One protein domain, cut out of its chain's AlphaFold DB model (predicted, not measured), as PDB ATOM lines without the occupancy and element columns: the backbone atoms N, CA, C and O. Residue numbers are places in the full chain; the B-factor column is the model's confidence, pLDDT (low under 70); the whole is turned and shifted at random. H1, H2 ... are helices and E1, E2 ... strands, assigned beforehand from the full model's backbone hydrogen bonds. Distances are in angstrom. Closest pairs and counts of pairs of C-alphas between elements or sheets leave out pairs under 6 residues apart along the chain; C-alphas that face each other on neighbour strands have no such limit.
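What this domain is: This is residues 471 to 488 and 519 to 573 of the 951 residues of the protein "Hypothetical protein" of Symbiodinium microadriaticum (UniProt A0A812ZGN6). A small sheet of three short strands, E1, E5 and E6, makes the core, with H3 over E5 and the hairpin of E3 and E4 packed near E6 and the first residue of E5. On the far side of the cut, E2 sticks out as a short arm, residues 519 to 522, that adds to the longest axis. The printed part has 73 residues with three named helices and six named strands, in the order E1, H1, E2, E3, E4, E5, H2, E6, H3; the class is mixed, helices and strands. The sheet runs E1, E5, E6, all antiparallel. The whole is compact by its radius of gyration of the C-alphas, 12.4 A, yet elongated in outline, spanning 43 by 28 by 17 A.

How they stand to each other: In the sheet, E5, residues 549 to 552, is the inner strand between the edge strands E1, residues 476 to 479, and E6, residues 563 to 565. E1 and E5 are antiparallel at 142 degrees, with N 477 and O 551 2.9 A apart, within hydrogen-bond range. E5 and E6 are antiparallel at 148 degrees, with N 550 and O 564 at 2.8 A. H3, residues 566 to 573, is on the sheet at a height over the sheet of 9.5 A. It lies over E5 and runs along the strands, at 9 degrees to E5 on the local plane; with 2 C-alphas on E6, it only just falls short of lying over E6. The closest C-alphas of H3 and E5 are those of Phe 549 and Val 566, 5.6 A. H1, residues 482 to 485, and H2, residues 553 to 556, are on the sheet but only graze it. E3, residues 528 to 530, and E4, residues 537 to 540, form a hairpin, antiparallel at 171 degrees, with N 529 and O 539 at 2.9 A. The closest C-alphas of E3 and E6 are those of Leu 530 and Glu 563, 6.9 A. E2, residues 519 to 522, pairs with no named strand and is apart from E3 and E5, among others. Every O i to N i+4 pair in H3 is within hydrogen-bond range; H1 and H2 are too short for such a pair.

Where its parts are: E1 begins at C-alpha 476 (249.809, 248.190, 167.942) and is 9.4 A long. E2, 10.2 A, begins at C-alpha 519 (245.568, 256.069, 202.010), and E5 is 10.4 A. H3, 11.1 A, ends at C-alpha 573 (256.081, 251.879, 159.134).

The domain as a whole: The C-alphas of Val 519 and Ala 573, 44.3 A apart, are the two farthest apart. Residues 489 to 518 are not printed, and C-alphas 488 and 519 are 18.7 A apart across the cut. Of the links printed whole, none is long. The mean pLDDT of the printed part is 79.6; residues 473, 519 to 520, 524 and 572 to 573 are under 70.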
ATOM      1  N   CYS A 471     258.714 243.156 169.794       79.69
ATOM      2  CA  CYS A 471     257.432 243.547 169.216       79.69
ATOM      3  C   CYS A 471     257.509 243.753 167.698       79.69
ATOM      4  O   CYS A 471     258.564 244.050 167.145       79.69
ATOM      5  N   GLN A 472     256.354 243.627 167.049       77.38
ATOM      6  CA  GLN A 472     256.133 243.883 165.622       77.38
ATOM      7  C   GLN A 472     254.932 244.819 165.457       77.38
ATOM      8  O   GLN A 472     254.069 244.867 166.339       77.38
ATOM      9  N   ASP A 473     254.835 245.528 164.332       68.44
ATOM     10  CA  ASP A 473     253.854 246.611 164.187       68.44
ATOM     11  C   ASP A 473     252.385 246.134 164.200       68.44
ATOM     12  O   ASP A 473     251.504 246.868 164.646       68.44
ATOM     13  N   VAL A 474     252.129 244.854 163.888       73.31
ATOM     14  CA  VAL A 474     250.822 244.177 164.065       73.31
ATOM     15  C   VAL A 474     250.330 244.111 165.523       73.31
ATOM     16  O   VAL A 474     249.204 243.698 165.783       73.31
ATOM     17  N   GLN A 475     251.166 244.491 166.495       79.31
ATOM     18  CA  GLN A 475     250.859 244.480 167.931       79.31
ATOM     19  C   GLN A 475     250.472 245.870 168.473       79.31
ATOM     20  O   GLN A 475     250.281 246.021 169.687       79.31
ATOM     21  N   PHE A 476     250.378 246.886 167.606       83.38
ATOM     22  CA  PHE A 476     249.809 248.190 167.942       83.38
ATOM     23  C   PHE A 476     248.296 248.211 167.722       83.38
ATOM     24  O   PHE A 476     247.804 248.009 166.616       83.38
ATOM     25  N   GLU A 477     247.557 248.546 168.773       87.69
ATOM     26  CA  GLU A 477     246.115 248.763 168.717       87.69
ATOM     27  C   GLU A 477     245.813 250.264 168.657       87.69
ATOM     28  O   GLU A 477     246.435 251.058 169.372       87.69
ATOM     29  N   LYS A 478     244.866 250.661 167.799       88.44
ATOM     30  CA  LYS A 478     244.431 252.053 167.647       88.44
ATOM     31  C   LYS A 478     243.271 252.345 168.599       88.44
ATOM     32  O   LYS A 478     242.161 251.874 168.382       88.44
ATOM     33  N   VAL A 479     243.535 253.171 169.601       89.44
ATOM     34  CA  VAL A 479     242.616 253.547 170.686       89.44
ATOM     35  C   VAL A 479     242.320 255.050 170.642       89.44
ATOM     36  O   VAL A 479     243.107 255.827 170.102       89.44
ATOM     37  N   LYS A 480     241.174 255.479 171.174       84.50
ATOM     38  CA  LYS A 480     240.724 256.884 171.209       84.50
ATOM     39  C   LYS A 480     240.719 257.483 172.612       84.50
ATOM     40  O   LYS A 480     240.979 258.676 172.749       84.50
ATOM     41  N   THR A 481     240.429 256.684 173.640       84.69
ATOM     42  CA  THR A 481     240.331 257.148 175.035       84.69
ATOM     43  C   THR A 481     241.380 256.509 175.946       84.69
ATOM     44  O   THR A 481     241.925 255.438 175.668       84.69
ATOM     45  N   VAL A 482     241.628 257.130 177.108       82.62
ATOM     46  CA  VAL A 482     242.460 256.520 178.164       82.62
ATOM     47  C   VAL A 482     241.862 255.195 178.654       82.62
ATOM     48  O   VAL A 482     242.624 254.294 178.985       82.62
ATOM     49  N   ARG A 483     240.529 255.044 178.673       79.19
ATOM     50  CA  ARG A 483     239.852 253.837 179.184       79.19
ATOM     51  C   ARG A 483     240.015 252.620 178.267       79.19
ATOM     52  O   ARG A 483     240.088 251.505 178.767       79.19
ATOM     53  N   GLU A 484     240.120 252.824 176.954       83.19
ATOM     54  CA  GLU A 484     240.477 251.760 176.000       83.19
ATOM     55  C   GLU A 484     241.948 251.344 176.144       83.19
ATOM     56  O   GLU A 484     242.280 250.157 176.126       83.19
ATOM     57  N   ALA A 485     242.850 252.316 176.315       81.06
ATOM     58  CA  ALA A 485     244.274 252.053 176.514       81.06
ATOM     59  C   ALA A 485     244.561 251.369 177.860       81.06
ATOM     60  O   ALA A 485     245.384 250.455 177.920       81.06
ATOM     61  N   TYR A 486     243.873 251.802 178.916       81.69
ATOM     62  CA  TYR A 486     244.031 251.374 180.302       81.69
ATOM     63  C   TYR A 486     242.647 251.182 180.951       81.69
ATOM     64  O   TYR A 486     242.115 252.117 181.559       81.69
ATOM     65  N   PRO A 487     242.048 249.981 180.828       79.19
ATOM     66  CA  PRO A 487     240.801 249.645 181.508       79.19
ATOM     67  C   PRO A 487     240.926 249.775 183.030       79.19
ATOM     68  O   PRO A 487     241.978 249.486 183.605       79.19
ATOM     69  N   PHE A 488     239.842 250.189 183.688       74.69
ATOM     70  CA  PHE A 488     239.796 250.286 185.147       74.69
ATOM     71  C   PHE A 488     239.773 248.888 185.779       74.69
ATOM     72  O   PHE A 488     238.869 248.099 185.513       74.69
ATOM     73  N   VAL A 519     246.915 256.532 202.371       63.75
ATOM     74  CA  VAL A 519     245.568 256.069 202.010       63.75
ATOM     75  C   VAL A 519     245.668 255.266 200.718       63.75
ATOM     76  O   VAL A 519     246.281 255.728 199.758       63.75
ATOM     77  N   GLU A 520     245.079 254.076 200.673       68.50
ATOM     78  CA  GLU A 520     244.953 253.321 199.426       68.50
ATOM     79  C   GLU A 520     243.727 253.777 198.640       68.50
ATOM     80  O   GLU A 520     242.641 253.936 199.194       68.50
ATOM     81  N   ILE A 521     243.914 253.996 197.342       73.75
ATOM     82  CA  ILE A 521     242.874 254.430 196.406       73.75
ATOM     83  C   ILE A 521     242.956 253.509 195.183       73.75
ATOM     84  O   ILE A 521     244.059 253.148 194.770       73.75
ATOM     85  N   SER A 522     241.823 253.114 194.600       71.38
ATOM     86  CA  SER A 522     241.795 252.351 193.342       71.38
ATOM     87  C   SER A 522     242.533 253.113 192.234       71.38
ATOM     88  O   SER A 522     242.370 254.330 192.105       71.38
ATOM     89  N   ASP A 523     243.366 252.435 191.445       72.75
ATOM     90  CA  ASP A 523     244.187 253.103 190.437       72.75
ATOM     91  C   ASP A 523     243.368 253.411 189.177       72.75
ATOM     92  O   ASP A 523     243.184 252.578 188.295       72.75
ATOM     93  N   ILE A 524     242.893 254.655 189.091       66.94
ATOM     94  CA  ILE A 524     242.146 255.205 187.946       66.94
ATOM     95  C   ILE A 524     243.039 255.315 186.682       66.94
ATOM     96  O   ILE A 524     242.557 255.629 185.595       66.94
ATOM     97  N   GLY A 525     244.341 255.028 186.797       71.00
ATOM     98  CA  GLY A 525     245.276 255.001 185.678       71.00
ATOM     99  C   GLY A 525     245.890 256.371 185.355       71.00
ATOM    100  O   GLY A 525     245.854 257.304 186.168       71.00
ATOM    101  N   PRO A 526     246.539 256.510 184.187       77.56
ATOM    102  CA  PRO A 526     247.234 257.735 183.809       77.56
ATOM    103  C   PRO A 526     246.251 258.824 183.355       77.56
ATOM    104  O   PRO A 526     245.736 258.784 182.244       77.56
ATOM    105  N   LEU A 527     246.062 259.865 184.176       76.62
ATOM    106  CA  LEU A 527     245.182 261.010 183.861       76.62
ATOM    107  C   LEU A 527     245.507 261.720 182.528       76.62
ATOM    108  O   LEU A 527     244.652 262.411 181.976       76.62
ATOM    109  N   ARG A 528     246.751 261.595 182.043       82.88
ATOM    110  CA  ARG A 528     247.268 262.206 180.810       82.88
ATOM    111  C   ARG A 528     248.258 261.277 180.120       82.88
ATOM    112  O   ARG A 528     249.160 260.760 180.782       82.88
ATOM    113  N   LEU A 529     248.136 261.148 178.802       84.06
ATOM    114  CA  LEU A 529     249.028 260.358 177.948       84.06
ATOM    115  C   LEU A 529     249.798 261.257 176.971       84.06
ATOM    116  O   LEU A 529     249.272 262.251 176.470       84.06
ATOM    117  N   LEU A 530     251.057 260.911 176.711       83.75
ATOM    118  CA  LEU A 530     251.995 261.652 175.862       83.75
ATOM    119  C   LEU A 530     252.615 260.678 174.859       83.75
ATOM    120  O   LEU A 530     252.847 259.526 175.202       83.75
ATOM    121  N   CYS A 531     252.916 261.137 173.647       84.12
ATOM    122  CA  CYS A 531     253.641 260.332 172.669       84.12
ATOM    123  C   CYS A 531     255.088 260.120 173.137       84.12
ATOM    124  O   CYS A 531     255.834 261.093 173.256       84.12
ATOM    125  N   ASP A 532     255.510 258.873 173.334       80.88
ATOM    126  CA  ASP A 532     256.866 258.540 173.792       80.88
ATOM    127  C   ASP A 532     257.951 258.913 172.756       80.88
ATOM    128  O   ASP A 532     259.104 259.138 173.123       80.88
ATOM    129  N   MET A 533     257.592 259.051 171.470       75.75
ATOM    130  CA  MET A 533     258.507 259.517 170.413       75.75
ATOM    131  C   MET A 533     258.632 261.046 170.313       75.75
ATOM    132  O   MET A 533     259.739 261.548 170.137       75.75
ATOM    133  N   CYS A 534     257.525 261.801 170.379       76.75
ATOM    134  CA  CYS A 534     257.529 263.245 170.070       76.75
ATOM    135  C   CYS A 534     257.035 264.164 171.200       76.75
ATOM    136  O   CYS A 534     257.017 265.381 171.034       76.75
ATOM    137  N   GLY A 535     256.623 263.618 172.347       76.62
ATOM    138  CA  GLY A 535     256.181 264.380 173.520       76.62
ATOM    139  C   GLY A 535     254.840 265.115 173.373       76.62
ATOM    140  O   GLY A 535     254.431 265.804 174.304       76.62
ATOM    141  N   VAL A 536     254.150 264.980 172.236       83.44
ATOM    142  CA  VAL A 536     252.817 265.559 171.999       83.44
ATOM    143  C   VAL A 536     251.785 264.921 172.935       83.44
ATOM    144  O   VAL A 536     251.800 263.707 173.137       83.44
ATOM    145  N   LEU A 537     250.879 265.733 173.491       84.56
ATOM    146  CA  LEU A 537     249.741 265.261 174.285       84.56
ATOM    147  C   LEU A 537     248.814 264.407 173.413       84.56
ATOM    148  O   LEU A 537     248.335 264.871 172.381       84.56
ATOM    149  N   LEU A 538     248.572 263.169 173.840       84.31
ATOM    150  CA  LEU A 538     247.648 262.255 173.177       84.31
ATOM    151  C   LEU A 538     246.233 262.518 173.690       84.31
ATOM    152  O   LEU A 538     245.406 263.044 172.957       84.31
ATOM    153  N   VAL A 539     245.989 262.229 174.970       84.25
ATOM    154  CA  VAL A 539     244.676 262.348 175.619       84.25
ATOM    155  C   VAL A 539     244.854 262.938 177.020       84.25
ATOM    156  O   VAL A 539     245.813 262.609 177.727       84.25
ATOM    157  N   ASP A 540     243.925 263.802 177.427       84.31
ATOM    158  CA  ASP A 540     243.780 264.324 178.791       84.31
ATOM    159  C   ASP A 540     242.309 264.227 179.190       84.31
ATOM    160  O   ASP A 540     241.467 264.890 178.584       84.31
ATOM    161  N   ILE A 541     242.015 263.435 180.226       75.44
ATOM    162  CA  ILE A 541     240.647 263.072 180.641       75.44
ATOM    163  C   ILE A 541     239.754 264.308 180.877       75.44
ATOM    164  O   ILE A 541     238.540 264.226 180.713       75.44
ATOM    165  N   TYR A 542     240.345 265.458 181.223       70.81
ATOM    166  CA  TYR A 542     239.623 266.698 181.532       70.81
ATOM    167  C   TYR A 542     239.511 267.710 180.384       70.81
ATOM    168  O   TYR A 542     238.709 268.634 180.498       70.81
ATOM    169  N   THR A 543     240.340 267.624 179.336       70.06
ATOM    170  CA  THR A 543     240.445 268.703 178.324       70.06
ATOM    171  C   THR A 543     240.433 268.230 176.876       70.06
ATOM    172  O   THR A 543     240.048 268.999 176.000       70.06
ATOM    173  N   ASN A 544     240.813 266.979 176.616       70.62
ATOM    174  CA  ASN A 544     240.644 266.333 175.322       70.62
ATOM    175  C   ASN A 544     240.515 264.814 175.554       70.62
ATOM    176  O   ASN A 544     241.544 264.131 175.595       70.62
ATOM    177  N   PRO A 545     239.294 264.302 175.811       72.06
ATOM    178  CA  PRO A 545     239.074 262.921 176.248       72.06
ATOM    179  C   PRO A 545     239.122 261.891 175.107       72.06
ATOM    180  O   PRO A 545     239.336 260.710 175.381       72.06
ATOM    181  N   GLU A 546     238.952 262.331 173.855       78.56
ATOM    182  CA  GLU A 546     238.919 261.492 172.653       78.56
ATOM    183  C   GLU A 546     239.886 262.021 171.587       78.56
ATOM    184  O   GLU A 546     239.668 263.072 170.988       78.56
ATOM    185  N   ASN A 547     240.957 261.277 171.314       83.06
ATOM    186  CA  ASN A 547     241.907 261.584 170.243       83.06
ATOM    187  C   ASN A 547     242.615 260.284 169.828       83.06
ATOM    188  O   ASN A 547     243.159 259.622 170.706       83.06
ATOM    189  N   PRO A 548     242.633 259.871 168.547       85.69
ATOM    190  CA  PRO A 548     243.228 258.595 168.152       85.69
ATOM    191  C   PRO A 548     244.747 258.527 168.389       85.69
ATOM    192  O   PRO A 548     245.515 259.366 167.915       85.69
ATOM    193  N   PHE A 549     245.194 257.459 169.049       88.81
ATOM    194  CA  PHE A 549     246.598 257.106 169.263       88.81
ATOM    195  C   PHE A 549     246.801 255.585 169.191       88.81
ATOM    196  O   PHE A 549     245.843 254.820 169.122       88.81
ATOM    197  N   TYR A 550     248.057 255.148 169.157       87.81
ATOM    198  CA  TYR A 550     248.436 253.738 169.076       87.81
ATOM    199  C   TYR A 550     249.129 253.294 170.367       87.81
ATOM    200  O   TYR A 550     250.009 253.995 170.874       87.81
ATOM    201  N   VAL A 551     248.760 252.115 170.874       89.06
ATOM    202  CA  VAL A 551     249.387 251.472 172.041       89.06
ATOM    203  C   VAL A 551     249.863 250.069 171.693       89.06
ATOM    204  O   VAL A 551     249.132 249.293 171.083       89.06
ATOM    205  N   CYS A 552     251.088 249.711 172.083       87.62
ATOM    206  CA  CYS A 552     251.576 248.346 171.879       87.62
ATOM    207  C   CYS A 552     251.039 247.417 172.979       87.62
ATOM    208  O   CYS A 552     251.519 247.443 174.118       87.62
ATOM    209  N   ARG A 553     250.063 246.561 172.646       85.06
ATOM    210  CA  ARG A 553     249.454 245.626 173.613       85.06
ATOM    211  C   ARG A 553     250.448 244.584 174.131       85.06
ATOM    212  O   ARG A 553     250.324 244.144 175.271       85.06
ATOM    213  N   ASN A 554     251.461 244.219 173.341       84.88
ATOM    214  CA  ASN A 554     252.508 243.295 173.783       84.88
ATOM    215  C   ASN A 554     253.423 243.918 174.858       84.88
ATOM    216  O   ASN A 554     253.746 243.251 175.839       84.88
ATOM    217  N   CYS A 555     253.751 245.214 174.757       84.38
ATOM    218  CA  CYS A 555     254.415 245.938 175.849       84.38
ATOM    219  C   CYS A 555     253.554 245.946 177.120       84.38
ATOM    220  O   CYS A 555     254.052 245.599 178.190       84.38
ATOM    221  N   GLN A 556     252.258 246.270 176.995       83.38
ATOM    222  CA  GLN A 556     251.338 246.334 178.139       83.38
ATOM    223  C   GLN A 556     251.205 244.994 178.883       83.38
ATOM    224  O   GLN A 556     251.097 244.991 180.105       83.38
ATOM    225  N   ARG A 557     251.273 243.856 178.178       82.06
ATOM    226  CA  ARG A 557     251.281 242.508 178.788       82.06
ATOM    227  C   ARG A 557     252.532 242.199 179.623       82.06
ATOM    228  O   ARG A 557     252.504 241.249 180.395       82.06
ATOM    229  N   HIS A 558     253.601 242.979 179.476       81.25
ATOM    230  CA  HIS A 558     254.882 242.807 180.170       81.25
ATOM    231  C   HIS A 558     255.185 243.968 181.143       81.25
ATOM    232  O   HIS A 558     256.351 244.270 181.396       81.25
ATOM    233  N   ASP A 559     254.144 244.656 181.638       76.69
ATOM    234  CA  ASP A 559     254.222 245.856 182.494       76.69
ATOM    235  C   ASP A 559     255.099 246.995 181.923       76.69
ATOM    236  O   ASP A 559     255.637 247.835 182.650       76.69
ATOM    237  N   ARG A 560     255.213 247.062 180.589       80.81
ATOM    238  CA  ARG A 560     255.837 248.172 179.852       80.81
ATOM    239  C   ARG A 560     254.783 248.994 179.126       80.81
ATOM    240  O   ARG A 560     253.690 248.521 178.828       80.81
ATOM    241  N   LYS A 561     255.140 250.218 178.753       83.06
ATOM    242  CA  LYS A 561     254.291 251.086 177.932       83.06
ATOM    243  C   LYS A 561     255.022 251.553 176.678       83.06
ATOM    244  O   LYS A 561     256.232 251.758 176.701       83.06
ATOM    245  N   LEU A 562     254.264 251.735 175.604       85.81
ATOM    246  CA  LEU A 562     254.685 252.507 174.442       85.81
ATOM    247  C   LEU A 562     253.446 253.137 173.807       85.81
ATOM    248  O   LEU A 562     252.585 252.423 173.288       85.81
ATOM    249  N   GLU A 563     253.369 254.463 173.870       87.44
ATOM    250  CA  GLU A 563     252.251 255.262 173.368       87.44
ATOM    251  C   GLU A 563     252.715 256.151 172.200       87.44
ATOM    252  O   GLU A 563     253.616 256.975 172.358       87.44
ATOM    253  N   LEU A 564     252.104 256.005 171.019       86.06
ATOM    254  CA  LEU A 564     252.472 256.742 169.801       86.06
ATOM    255  C   LEU A 564     251.290 257.540 169.241       86.06
ATOM    256  O   LEU A 564     250.179 257.029 169.118       86.06
ATOM    257  N   CYS A 565     251.522 258.789 168.824       86.75
ATOM    258  CA  CYS A 565     250.536 259.515 168.018       86.75
ATOM    259  C   CYS A 565     250.485 258.944 166.591       86.75
ATOM    260  O   CYS A 565     251.478 258.394 166.109       86.75
ATOM    261  N   VAL A 566     249.359 259.135 165.891       84.88
ATOM    262  CA  VAL A 566     249.147 258.624 164.518       84.88
ATOM    263  C   VAL A 566     250.328 258.936 163.594       84.88
ATOM    264  O   VAL A 566     250.815 258.041 162.917       84.88
ATOM    265  N   ARG A 567     250.847 260.174 163.636       83.50
ATOM    266  CA  ARG A 567     251.977 260.616 162.800       83.50
ATOM    267  C   ARG A 567     253.262 259.829 163.088       83.50
ATOM    268  O   ARG A 567     253.940 259.416 162.156       83.50
ATOM    269  N   CYS A 568     253.590 259.587 164.360       80.88
ATOM    270  CA  CYS A 568     254.784 258.823 164.735       80.88
ATOM    271  C   CYS A 568     254.661 257.330 164.404       80.88
ATOM    272  O   CYS A 568     255.670 256.714 164.075       80.88
ATOM    273  N   PHE A 569     253.450 256.768 164.448       80.88
ATOM    274  CA  PHE A 569     253.194 255.407 163.975       80.88
ATOM    275  C   PHE A 569     253.386 255.304 162.451       80.88
ATOM    276  O   PHE A 569     254.188 254.495 161.995       80.88
ATOM    277  N   THR A 570     252.767 256.190 161.660       76.88
ATOM    278  CA  THR A 570     252.925 256.185 160.191       76.88
ATOM    279  C   THR A 570     254.370 256.413 159.739       76.88
ATOM    280  O   THR A 570     254.811 255.795 158.778       76.88
ATOM    281  N   THR A 571     255.146 257.251 160.439       70.81
ATOM    282  CA  THR A 571     256.575 257.440 160.125       70.81
ATOM    283  C   THR A 571     257.425 256.212 160.472       70.81
ATOM    284  O   THR A 571     258.439 255.992 159.820       70.81
ATOM    285  N   LYS A 572     257.033 255.389 161.456       64.56
ATOM    286  CA  LYS A 572     257.744 254.137 161.775       64.56
ATOM    287  C   LYS A 572     257.596 253.092 160.663       64.56
ATOM    288  O   LYS A 572     258.603 252.512 160.266       64.56
ATOM    289  N   ALA A 573     256.381 252.902 160.142       53.78
ATOM    290  CA  ALA A 573     256.081 251.879 159.134       53.78
ATOM    291  C   ALA A 573     256.962 252.004 157.872       53.78
ATOM    292  O   ALA A 573     257.551 251.023 157.424       53.78
TER     293      ALA A 573